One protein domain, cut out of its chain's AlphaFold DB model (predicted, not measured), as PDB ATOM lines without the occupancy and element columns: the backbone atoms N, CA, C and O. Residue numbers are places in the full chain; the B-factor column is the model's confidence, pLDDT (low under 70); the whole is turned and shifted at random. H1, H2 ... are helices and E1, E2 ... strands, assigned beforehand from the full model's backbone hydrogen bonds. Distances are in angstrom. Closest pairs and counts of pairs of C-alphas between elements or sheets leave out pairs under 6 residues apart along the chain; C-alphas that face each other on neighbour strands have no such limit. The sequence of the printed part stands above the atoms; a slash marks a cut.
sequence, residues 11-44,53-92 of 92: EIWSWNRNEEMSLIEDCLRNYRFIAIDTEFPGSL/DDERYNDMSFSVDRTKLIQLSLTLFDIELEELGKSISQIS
ATOM      1  N   GLU A  11     122.064 102.666 129.841       89.12
ATOM      2  CA  GLU A  11     123.093 103.606 130.273       89.12
ATOM      3  C   GLU A  11     124.353 103.449 129.419       89.12
ATOM      4  O   GLU A  11     124.891 102.346 129.261       89.12
ATOM      5  N   ILE A  12     124.838 104.567 128.894       90.69
ATOM      6  CA  ILE A  12     126.069 104.654 128.121       90.69
ATOM      7  C   ILE A  12     127.140 105.328 128.967       90.69
ATOM      8  O   ILE A  12     127.028 106.492 129.350       90.69
ATOM      9  N   TRP A  13     128.220 104.590 129.164       92.50
ATOM     10  CA  TRP A  13     129.424 104.976 129.873       92.50
ATOM     11  C   TRP A  13     130.648 104.794 128.968       92.50
ATOM     12  O   TRP A  13     130.581 104.188 127.899       92.50
ATOM     13  N   SER A  14     131.813 105.287 129.399       93.19
ATOM     14  CA  SER A  14     133.048 105.228 128.596       93.19
ATOM     15  C   SER A  14     133.409 103.812 128.112       93.19
ATOM     16  O   SER A  14     133.853 103.636 126.979       93.19
ATOM     17  N   TRP A  15     133.173 102.788 128.938       94.25
ATOM     18  CA  TRP A  15     133.554 101.404 128.637       94.25
ATOM     19  C   TRP A  15     132.614 100.676 127.667       94.25
ATOM     20  O   TRP A  15     133.077  99.783 126.966       94.25
ATOM     21  N   ASN A  16     131.327 101.036 127.600       92.00
ATOM     22  CA  ASN A  16     130.344 100.417 126.693       92.00
ATOM     23  C   ASN A  16     129.893 101.359 125.563       92.00
ATOM     24  O   ASN A  16     129.057 100.984 124.744       92.00
ATOM     25  N   ARG A  17     130.468 102.565 125.475       91.56
ATOM     26  CA  ARG A  17     130.105 103.586 124.485       91.56
ATOM     27  C   ARG A  17     130.050 103.063 123.054       91.56
ATOM     28  O   ARG A  17     129.094 103.349 122.344       91.56
ATOM     29  N   ASN A  18     131.070 102.331 122.620       94.06
ATOM     30  CA  ASN A  18     131.152 101.873 121.231       94.06
ATOM     31  C   ASN A  18     130.061 100.843 120.902       94.06
ATOM     32  O   ASN A  18     129.478 100.892 119.824       94.06
ATOM     33  N   GLU A  19     129.767  99.943 121.842       93.56
ATOM     34  CA  GLU A  19     128.731  98.921 121.684       93.56
ATOM     35  C   GLU A  19     127.343  99.565 121.604       93.56
ATOM     36  O   GLU A  19     126.570  99.277 120.694       93.56
ATOM     37  N   GLU A  20     127.050 100.502 122.506       91.50
ATOM     38  CA  GLU A  20     125.757 101.187 122.545       91.50
ATOM     39  C   GLU A  20     125.549 102.116 121.340       91.50
ATOM     40  O   GLU A  20     124.456 102.153 120.775       91.50
ATOM     41  N   MET A  21     126.595 102.808 120.871       90.12
ATOM     42  CA  MET A  21     126.505 103.626 119.652       90.12
ATOM     43  C   MET A  21     126.226 102.777 118.405       90.12
ATOM     44  O   MET A  21     125.405 103.179 117.585       90.12
ATOM     45  N   SER A  22     126.816 101.579 118.291       92.44
ATOM     46  CA  SER A  22     126.486 100.647 117.201       92.44
ATOM     47  C   SER A  22     125.011 100.228 117.237       92.44
ATOM     48  O   SER A  22     124.364 100.147 116.195       92.44
ATOM     49  N   LEU A  23     124.451  99.999 118.431       89.62
ATOM     50  CA  LEU A  23     123.032  99.667 118.587       89.62
ATOM     51  C   LEU A  23     122.118 100.839 118.211       89.62
ATOM     52  O   LEU A  23     121.048 100.621 117.635       89.62
ATOM     53  N   ILE A  24     122.519 102.073 118.529       88.94
ATOM     54  CA  ILE A  24     121.796 103.281 118.115       88.94
ATOM     55  C   ILE A  24     121.781 103.387 116.592       88.94
ATOM     56  O   ILE A  24     120.710 103.587 116.024       88.94
ATOM     57  N   GLU A  25     122.925 103.209 115.926       90.25
ATOM     58  CA  GLU A  25     123.020 103.253 114.461       90.25
ATOM     59  C   GLU A  25     122.073 102.253 113.782       90.25
ATOM     60  O   GLU A  25     121.375 102.606 112.827       90.25
ATOM     61  N   ASP A  26     121.978 101.032 114.309       89.31
ATOM     62  CA  ASP A  26     121.031 100.030 113.815       89.31
ATOM     63  C   ASP A  26     119.571 100.422 114.085       89.31
ATOM     64  O   ASP A  26     118.697 100.217 113.236       89.31
ATOM     65  N   CYS A  27     119.289 101.030 115.242       85.94
ATOM     66  CA  CYS A  27     117.954 101.515 115.584       85.94
ATOM     67  C   CYS A  27     117.514 102.679 114.680       85.94
ATOM     68  O   CYS A  27     116.360 102.696 114.251       85.94
ATOM     69  N   LEU A  28     118.411 103.601 114.320       87.00
ATOM     70  CA  LEU A  28     118.111 104.750 113.450       87.00
ATOM     71  C   LEU A  28     117.608 104.349 112.052       87.00
ATOM     72  O   LEU A  28     116.947 105.139 111.378       87.00
ATOM     73  N   ARG A  29     117.880 103.116 111.604       85.69
ATOM     74  CA  ARG A  29     117.331 102.581 110.345       85.69
ATOM     75  C   ARG A  29     115.818 102.357 110.411       85.69
ATOM     76  O   ARG A  29     115.153 102.458 109.382       85.69
ATOM     77  N   ASN A  30     115.299 102.060 111.603       83.88
ATOM     78  CA  ASN A  30     113.911 101.656 111.833       83.88
ATOM     79  C   ASN A  30     113.096 102.721 112.584       83.88
ATOM     80  O   ASN A  30     111.895 102.809 112.376       83.88
ATOM     81  N   TYR A  31     113.735 103.548 113.415       85.69
ATOM     82  CA  TYR A  31     113.095 104.630 114.166       85.69
ATOM     83  C   TYR A  31     113.563 105.976 113.623       85.69
ATOM     84  O   TYR A  31     114.747 106.307 113.703       85.69
ATOM     85  N   ARG A  32     112.640 106.750 113.046       85.75
ATOM     86  CA  ARG A  32     112.971 108.005 112.349       85.75
ATOM     87  C   ARG A  32     112.873 109.256 113.213       85.75
ATOM     88  O   ARG A  32     113.200 110.339 112.730       85.75
ATOM     89  N   PHE A  33     112.444 109.121 114.463       86.62
ATOM     90  CA  PHE A  33     112.290 110.238 115.383       86.62
ATOM     91  C   PHE A  33     113.181 110.047 116.595       86.62
ATOM     92  O   PHE A  33     113.354 108.932 117.088       86.62
ATOM     93  N   ILE A  34     113.746 111.158 117.059       88.81
ATOM     94  CA  ILE A  34     114.610 111.210 118.230       88.81
ATOM     95  C   ILE A  34     114.102 112.346 119.114       88.81
ATOM     96  O   ILE A  34     114.046 113.492 118.671       88.81
ATOM     97  N   ALA A  35     113.745 112.034 120.355       89.00
ATOM     98  CA  ALA A  35     113.595 113.029 121.407       89.00
ATOM     99  C   ALA A  35     114.928 113.143 122.144       89.00
ATOM    100  O   ALA A  35     115.571 112.130 122.430       89.00
ATOM    101  N   ILE A  36     115.341 114.378 122.410       91.19
ATOM    102  CA  ILE A  36     116.621 114.703 123.031       91.19
ATOM    103  C   ILE A  36     116.340 115.503 124.291       91.19
ATOM    104  O   ILE A  36     115.558 116.451 124.255       91.19
ATOM    105  N   ASP A  37     117.002 115.124 125.373       89.88
ATOM    106  CA  ASP A  37     117.004 115.854 126.633       89.88
ATOM    107  C   ASP A  37     118.437 115.932 127.174       89.88
ATOM    108  O   ASP A  37     119.242 115.027 126.942       89.88
ATOM    109  N   THR A  38     118.801 117.029 127.830       90.44
ATOM    110  CA  THR A  38     120.185 117.283 128.260       90.44
ATOM    111  C   THR A  38     120.230 117.918 129.633       90.44
ATOM    112  O   THR A  38     119.539 118.903 129.870       90.44
ATOM    113  N   GLU A  39     121.142 117.442 130.477       89.19
ATOM    114  CA  GLU A  39     121.374 117.996 131.810       89.19
ATOM    115  C   GLU A  39     122.734 118.695 131.881       89.19
ATOM    116  O   GLU A  39     123.779 118.129 131.540       89.19
ATOM    117  N   PHE A  40     122.713 119.934 132.364       89.50
ATOM    118  CA  PHE A  40     123.877 120.796 132.555       89.50
ATOM    119  C   PHE A  40     123.944 121.255 134.016       89.50
ATOM    120  O   PHE A  40     122.923 121.269 134.702       89.50
ATOM    121  N   PRO A  41     125.107 121.713 134.511       88.25
ATOM    122  CA  PRO A  41     125.271 122.202 135.885       88.25
ATOM    123  C   PRO A  41     124.567 123.550 136.168       88.25
ATOM    124  O   PRO A  41     124.963 124.278 137.078       88.25
ATOM    125  N   GLY A  42     123.521 123.889 135.412       87.50
ATOM    126  CA  GLY A  42     122.727 125.105 135.549       87.50
ATOM    127  C   GLY A  42     123.213 126.279 134.695       87.50
ATOM    128  O   GLY A  42     124.125 126.171 133.877       87.50
ATOM    129  N   SER A  43     122.557 127.425 134.884       89.19
ATOM    130  CA  SER A  43     122.898 128.681 134.206       89.19
ATOM    131  C   SER A  43     123.980 129.438 134.973       89.19
ATOM    132  O   SER A  43     123.891 129.601 136.188       89.19
ATOM    133  N   LEU A  44     124.990 129.941 134.261       91.31
ATOM    134  CA  LEU A  44     126.059 130.762 134.842       91.31
ATOM    135  C   LEU A  44     125.677 132.240 134.950       91.31
ATOM    136  O   LEU A  44     126.348 133.005 135.644       91.31
ATOM    137  N   ASP A  53     114.204 138.037 123.960       97.69
ATOM    138  CA  ASP A  53     114.587 136.707 123.472       97.69
ATOM    139  C   ASP A  53     116.074 136.639 123.086       97.69
ATOM    140  O   ASP A  53     116.736 135.640 123.369       97.69
ATOM    141  N   ASP A  54     116.631 137.724 122.537       97.75
ATOM    142  CA  ASP A  54     118.055 137.817 122.198       97.75
ATOM    143  C   ASP A  54     118.947 137.783 123.448       97.75
ATOM    144  O   ASP A  54     119.977 137.106 123.475       97.75
ATOM    145  N   GLU A  55     118.565 138.488 124.516       97.38
ATOM    146  CA  GLU A  55     119.290 138.456 125.793       97.38
ATOM    147  C   GLU A  55     119.216 137.070 126.441       97.38
ATOM    148  O   GLU A  55     120.236 136.542 126.886       97.38
ATOM    149  N   ARG A  56     118.031 136.442 126.426       96.31
ATOM    150  CA  ARG A  56     117.826 135.069 126.915       96.31
ATOM    151  C   ARG A  56     118.692 134.073 126.162       96.31
ATOM    152  O   ARG A  56     119.347 133.238 126.787       96.31
ATOM    153  N   TYR A  57     118.726 134.181 124.838       96.00
ATOM    154  CA  TYR A  57     119.568 133.341 124.001       96.00
ATOM    155  C   TYR A  57     121.051 133.534 124.330       96.00
ATOM    156  O   TYR A  57     121.750 132.546 124.540       96.00
ATOM    157  N   ASN A  58     121.520 134.779 124.444       96.31
ATOM    158  CA  ASN A  58     122.925 135.082 124.731       96.31
ATOM    159  C   ASN A  58     123.382 134.588 126.115       96.31
ATOM    160  O   ASN A  58     124.509 134.115 126.270       96.31
ATOM    161  N   ASP A  59     122.535 134.693 127.138       95.62
ATOM    162  CA  ASP A  59     122.859 134.201 128.481       95.62
ATOM    163  C   ASP A  59     122.851 132.670 128.559       95.62
ATOM    164  O   ASP A  59     123.724 132.065 129.203       95.62
ATOM    165  N   MET A  60     121.890 132.040 127.879       94.31
ATOM    166  CA  MET A  60     121.833 130.590 127.735       94.31
ATOM    167  C   MET A  60     123.060 130.082 126.975       94.31
ATOM    168  O   MET A  60     123.757 129.206 127.484       94.31
ATOM    169  N   SER A  61     123.375 130.659 125.810       93.94
ATOM    170  CA  SER A  61     124.522 130.252 124.991       93.94
ATOM    171  C   SER A  61     125.832 130.422 125.755       93.94
ATOM    172  O   SER A  61     126.649 129.506 125.782       93.94
ATOM    173  N   PHE A  62     125.995 131.529 126.491       95.06
ATOM    174  CA  PHE A  62     127.155 131.735 127.357       95.06
ATOM    175  C   PHE A  62     127.307 130.622 128.402       95.06
ATOM    176  O   PHE A  62     128.424 130.188 128.678       95.06
ATOM    177  N   SER A  63     126.205 130.177 129.006       93.19
ATOM    178  CA  SER A  63     126.232 129.117 130.019       93.19
ATOM    179  C   SER A  63     126.537 127.753 129.397       93.19
ATOM    180  O   SER A  63     127.372 127.016 129.922       93.19
ATOM    181  N   VAL A  64     125.924 127.439 128.254       92.31
ATOM    182  CA  VAL A  64     126.153 126.190 127.511       92.31
ATOM    183  C   VAL A  64     127.610 126.084 127.052       92.31
ATOM    184  O   VAL A  64     128.254 125.072 127.307       92.31
ATOM    185  N   ASP A  65     128.178 127.152 126.488       93.38
ATOM    186  CA  ASP A  65     129.557 127.161 125.977       93.38
ATOM    187  C   ASP A  65     130.624 126.989 127.075       93.38
ATOM    188  O   ASP A  65     131.772 126.624 126.808       93.38
ATOM    189  N   ARG A  66     130.277 127.316 128.324       94.19
ATOM    190  CA  ARG A  66     131.211 127.382 129.462       94.19
ATOM    191  C   ARG A  66     131.060 126.221 130.437       94.19
ATOM    192  O   ARG A  66     131.886 126.094 131.343       94.19
ATOM    193  N   THR A  67     130.022 125.406 130.295       92.25
ATOM    194  CA  THR A  67     129.743 124.289 131.200       92.25
ATOM    195  C   THR A  67     129.986 122.955 130.512       92.25
ATOM    196  O   THR A  67     129.986 122.838 129.289       92.25
ATOM    197  N   LYS A  68     130.259 121.923 131.312       90.69
ATOM    198  CA  LYS A  68     130.335 120.551 130.811       90.69
ATOM    199  C   LYS A  68     128.952 119.925 130.910       90.69
ATOM    200  O   LYS A  68     128.320 120.032 131.959       90.69
ATOM    201  N   LEU A  69     128.523 119.274 129.835       89.75
ATOM    202  CA  LEU A  69     127.327 118.438 129.830       89.75
ATOM    203  C   LEU A  69     127.476 117.326 130.875       89.75
ATOM    204  O   LEU A  69     128.536 116.709 130.948       89.75
ATOM    205  N   ILE A  70     126.433 117.093 131.667       90.25
ATOM    206  CA  ILE A  70     126.392 116.021 132.671       90.25
ATOM    207  C   ILE A  70     125.784 114.768 132.045       90.25
ATOM    208  O   ILE A  70     126.350 113.679 132.153       90.25
ATOM    209  N   GLN A  71     124.640 114.934 131.372       89.38
ATOM    210  CA  GLN A  71     123.916 113.831 130.756       89.38
ATOM    211  C   GLN A  71     123.288 114.231 129.418       89.38
ATOM    212  O   GLN A  71     122.765 115.334 129.281       89.38
ATOM    213  N   LEU A  72     123.307 113.308 128.453       90.75
ATOM    214  CA  LEU A  72     122.519 113.366 127.219       90.75
ATOM    215  C   LEU A  72     121.555 112.184 127.195       90.75
ATOM    216  O   LEU A  72     121.992 111.039 127.270       90.75
ATOM    217  N   SER A  73     120.268 112.457 127.042       89.50
ATOM    218  CA  SER A  73     119.229 111.447 126.916       89.50
ATOM    219  C   SER A  73     118.663 111.421 125.497       89.50
ATOM    220  O   SER A  73     118.211 112.442 124.986       89.50
ATOM    221  N   LEU A  74     118.678 110.249 124.857       90.31
ATOM    222  CA  LEU A  74     118.120 110.023 123.519       90.31
ATOM    223  C   LEU A  74     116.968 109.022 123.595       90.31
ATOM    224  O   LEU A  74     117.144 107.931 124.125       90.31
ATOM    225  N   THR A  75     115.811 109.358 123.030       88.06
ATOM    226  CA  THR A  75     114.691 108.418 122.872       88.06
ATOM    227  C   THR A  75     114.340 108.267 121.404       88.06
ATOM    228  O   THR A  75     113.920 109.234 120.776       88.06
ATOM    229  N   LEU A  76     114.507 107.061 120.859       86.75
ATOM    230  CA  LEU A  76     114.202 106.753 119.461       86.75
ATOM    231  C   LEU A  76     112.780 106.196 119.337       86.75
ATOM    232  O   LEU A  76     112.424 105.280 120.071       86.75
ATOM    233  N   PHE A  77     111.982 106.718 118.406       81.12
ATOM    234  CA  PHE A  77     110.598 106.282 118.185       81.12
ATOM    235  C   PHE A  77     110.168 106.393 116.710       81.12
ATOM    236  O   PHE A  77     110.881 106.957 115.875       81.12
ATOM    237  N   ASP A  78     109.021 105.796 116.377       81.44
ATOM    238  CA  ASP A  78     108.416 105.805 115.035       81.44
ATOM    239  C   ASP A  78     107.070 106.572 115.029       81.44
ATOM    240  O   ASP A  78     106.564 106.949 116.085       81.44
ATOM    241  N   ILE A  79     106.511 106.849 113.842       71.00
ATOM    242  CA  ILE A  79     105.255 107.607 113.628       71.00
ATOM    243  C   ILE A  79     104.031 106.859 114.150       71.00
ATOM    244  O   ILE A  79     103.071 107.493 114.592       71.00
ATOM    245  N   GLU A  80     104.044 105.527 114.118       62.75
ATOM    246  CA  GLU A  80     103.102 104.767 114.928       62.75
ATOM    247  C   GLU A  80     103.504 104.990 116.382       62.75
ATOM    248  O   GLU A  80     104.544 104.508 116.821       62.75
ATOM    249  N   LEU A  81     102.690 105.758 117.112       51.12
ATOM    250  CA  LEU A  81     102.822 106.082 118.538       51.12
ATOM    251  C   LEU A  81     102.737 104.837 119.454       51.12
ATOM    252  O   LEU A  81     102.157 104.877 120.534       51.12
ATOM    253  N   GLU A  82     103.320 103.710 119.059       51.78
ATOM    254  CA  GLU A  82     103.864 102.745 119.995       51.78
ATOM    255  C   GLU A  82     105.234 103.263 120.432       51.78
ATOM    256  O   GLU A  82     106.258 102.990 119.808       51.78
ATOM    257  N   GLU A  83     105.242 104.043 121.516       48.72
ATOM    258  CA  GLU A  83     106.446 104.466 122.230       48.72
ATOM    259  C   GLU A  83     107.342 103.253 122.542       48.72
ATOM    260  O   GLU A  83     107.266 102.644 123.615       48.72
ATOM    261  N   LEU A  84     108.259 102.918 121.639       50.19
ATOM    262  CA  LEU A  84     109.438 102.133 121.965       50.19
ATOM    263  C   LEU A  84     110.380 103.053 122.732       50.19
ATOM    264  O   LEU A  84     111.397 103.501 122.229       50.19
ATOM    265  N   GLY A  85     109.985 103.360 123.970       45.34
ATOM    266  CA  GLY A  85     110.736 104.165 124.923       45.34
ATOM    267  C   GLY A  85     112.039 103.471 125.293       45.34
ATOM    268  O   GLY A  85     112.161 102.887 126.367       45.34
ATOM    269  N   LYS A  86     113.012 103.513 124.387       48.50
ATOM    270  CA  LYS A  86     114.416 103.317 124.705       48.50
ATOM    271  C   LYS A  86     114.963 104.685 125.046       48.50
ATOM    272  O   LYS A  86     115.424 105.393 124.163       48.50
ATOM    273  N   SER A  87     114.828 105.057 126.313       44.84
ATOM    274  CA  SER A  87     115.581 106.180 126.856       44.84
ATOM    275  C   SER A  87     117.036 105.738 126.959       44.84
ATOM    276  O   SER A  87     117.341 104.701 127.535       44.84
ATOM    277  N   ILE A  88     117.940 106.449 126.324       52.12
ATOM    278  CA  ILE A  88     119.360 106.143 126.352       52.12
ATOM    279  C   ILE A  88     120.010 107.291 127.089       52.12
ATOM    280  O   ILE A  88     120.040 108.390 126.550       52.12
ATOM    281  N   SER A  89     120.492 107.061 128.305       47.47
ATOM    282  CA  SER A  89     121.214 108.062 129.088       47.47
ATOM    283  C   SER A  89     122.714 107.877 128.889       47.47
ATOM    284  O   SER A  89     123.289 106.863 129.267       47.47
ATOM    285  N   GLN A  90     123.377 108.860 128.297       38.94
ATOM    286  CA  GLN A  90     124.826 108.980 128.328       38.94
ATOM    287  C   GLN A  90     125.209 109.794 129.557       38.94
ATOM    288  O   GLN A  90     124.863 110.971 129.617       38.94
ATOM    289  N   ILE A  91     125.948 109.200 130.493       45.16
ATOM    290  CA  ILE A  91     126.566 109.923 131.610       45.16
ATOM    291  C   ILE A  91     128.067 110.020 131.307       45.16
ATOM    292  O   ILE A  91     128.711 109.011 131.004       45.16
ATOM    293  N   SER A  92     128.607 111.245 131.305       42.75
ATOM    294  CA  SER A  92     130.037 111.499 131.061       42.75
ATOM    295  C   SER A  92     130.884 111.298 132.310       42.75
ATOM    296  O   SER A  92     130.503 111.891 133.345       42.75
TER     297      SER A  92
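AT A GLANCE: This is residues 11 to 44 and 53 to 92 of the 92 residues of the protein "Poly(A)-specific ribonuclease" of Arabidopsis lyrata subsp. lyrata (UniProt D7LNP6). A small three-stranded sheet has helix H1 over one face and its other face bare, while a second helix, H2, sits off the sheet, beyond the end where E1 ends and E2 begins. Residues 53 to 58 of H2 stick out. The printed part has 74 residues, with two named helices and three named strands in the order H1, E1, H2, E2, E3; the sheet runs E1, E2, E3, antiparallel throughout, and the class is mixed, helices and strands. The whole is loose, with a radius of gyration of the C-alphas of 15.2 A, and flat, spanning 39 by 32 by 15 A.

IN THESE COORDINATES: Strand E1 is residues 33 to 39, 20.3 A long; E2 is residues 71 to 77, 19.8 A; E3 is residues 86 to 91, 15.5 A, ending at C-alpha 91 (126.566, 109.923, 131.610). Helix H1, residues 17 to 28, begins at C-alpha 17 (130.105, 103.586, 124.485) and is 16.3 A long. H2, residues 53 to 66, is 20.0 A long.

HOW THE PARTS SIT: E2 is the inner strand. E1 and E2 are antiparallel at 164 degrees, with N 35 and O 75 2.8 A apart, within hydrogen-bond range. E2 and E3 form a hairpin at 163 degrees, with N 88 and O 74 at 2.8 A. Residues 11 to 12 pair, parallel, with residues 89 to 90 of E3. H1 is on the sheet, over E2 and E3, at a height of 10.4 A over the sheet; it runs only just slantwise to the strands, at 30.1 degrees to E3 on the local plane. The closest C-alphas of H1 and E2, those of Leu 28 and Leu 76, are 7.4 A apart. H2 is not on the sheet, and it is apart from H1 and E3. In H1 and H2 every O i to N i+4 pair is within hydrogen-bond range.

THE WHOLE: The C-alphas farthest apart, those of Glu 19 and Glu 55, are 40.9 A apart. Residues 45 to 52, in the link from E1 to H2, are not printed, and C-alphas 44 and 53 are 17.2 A apart across this cut. Of the links printed whole, none is long. The model's confidence is low, under 70, at residues 80 to 92.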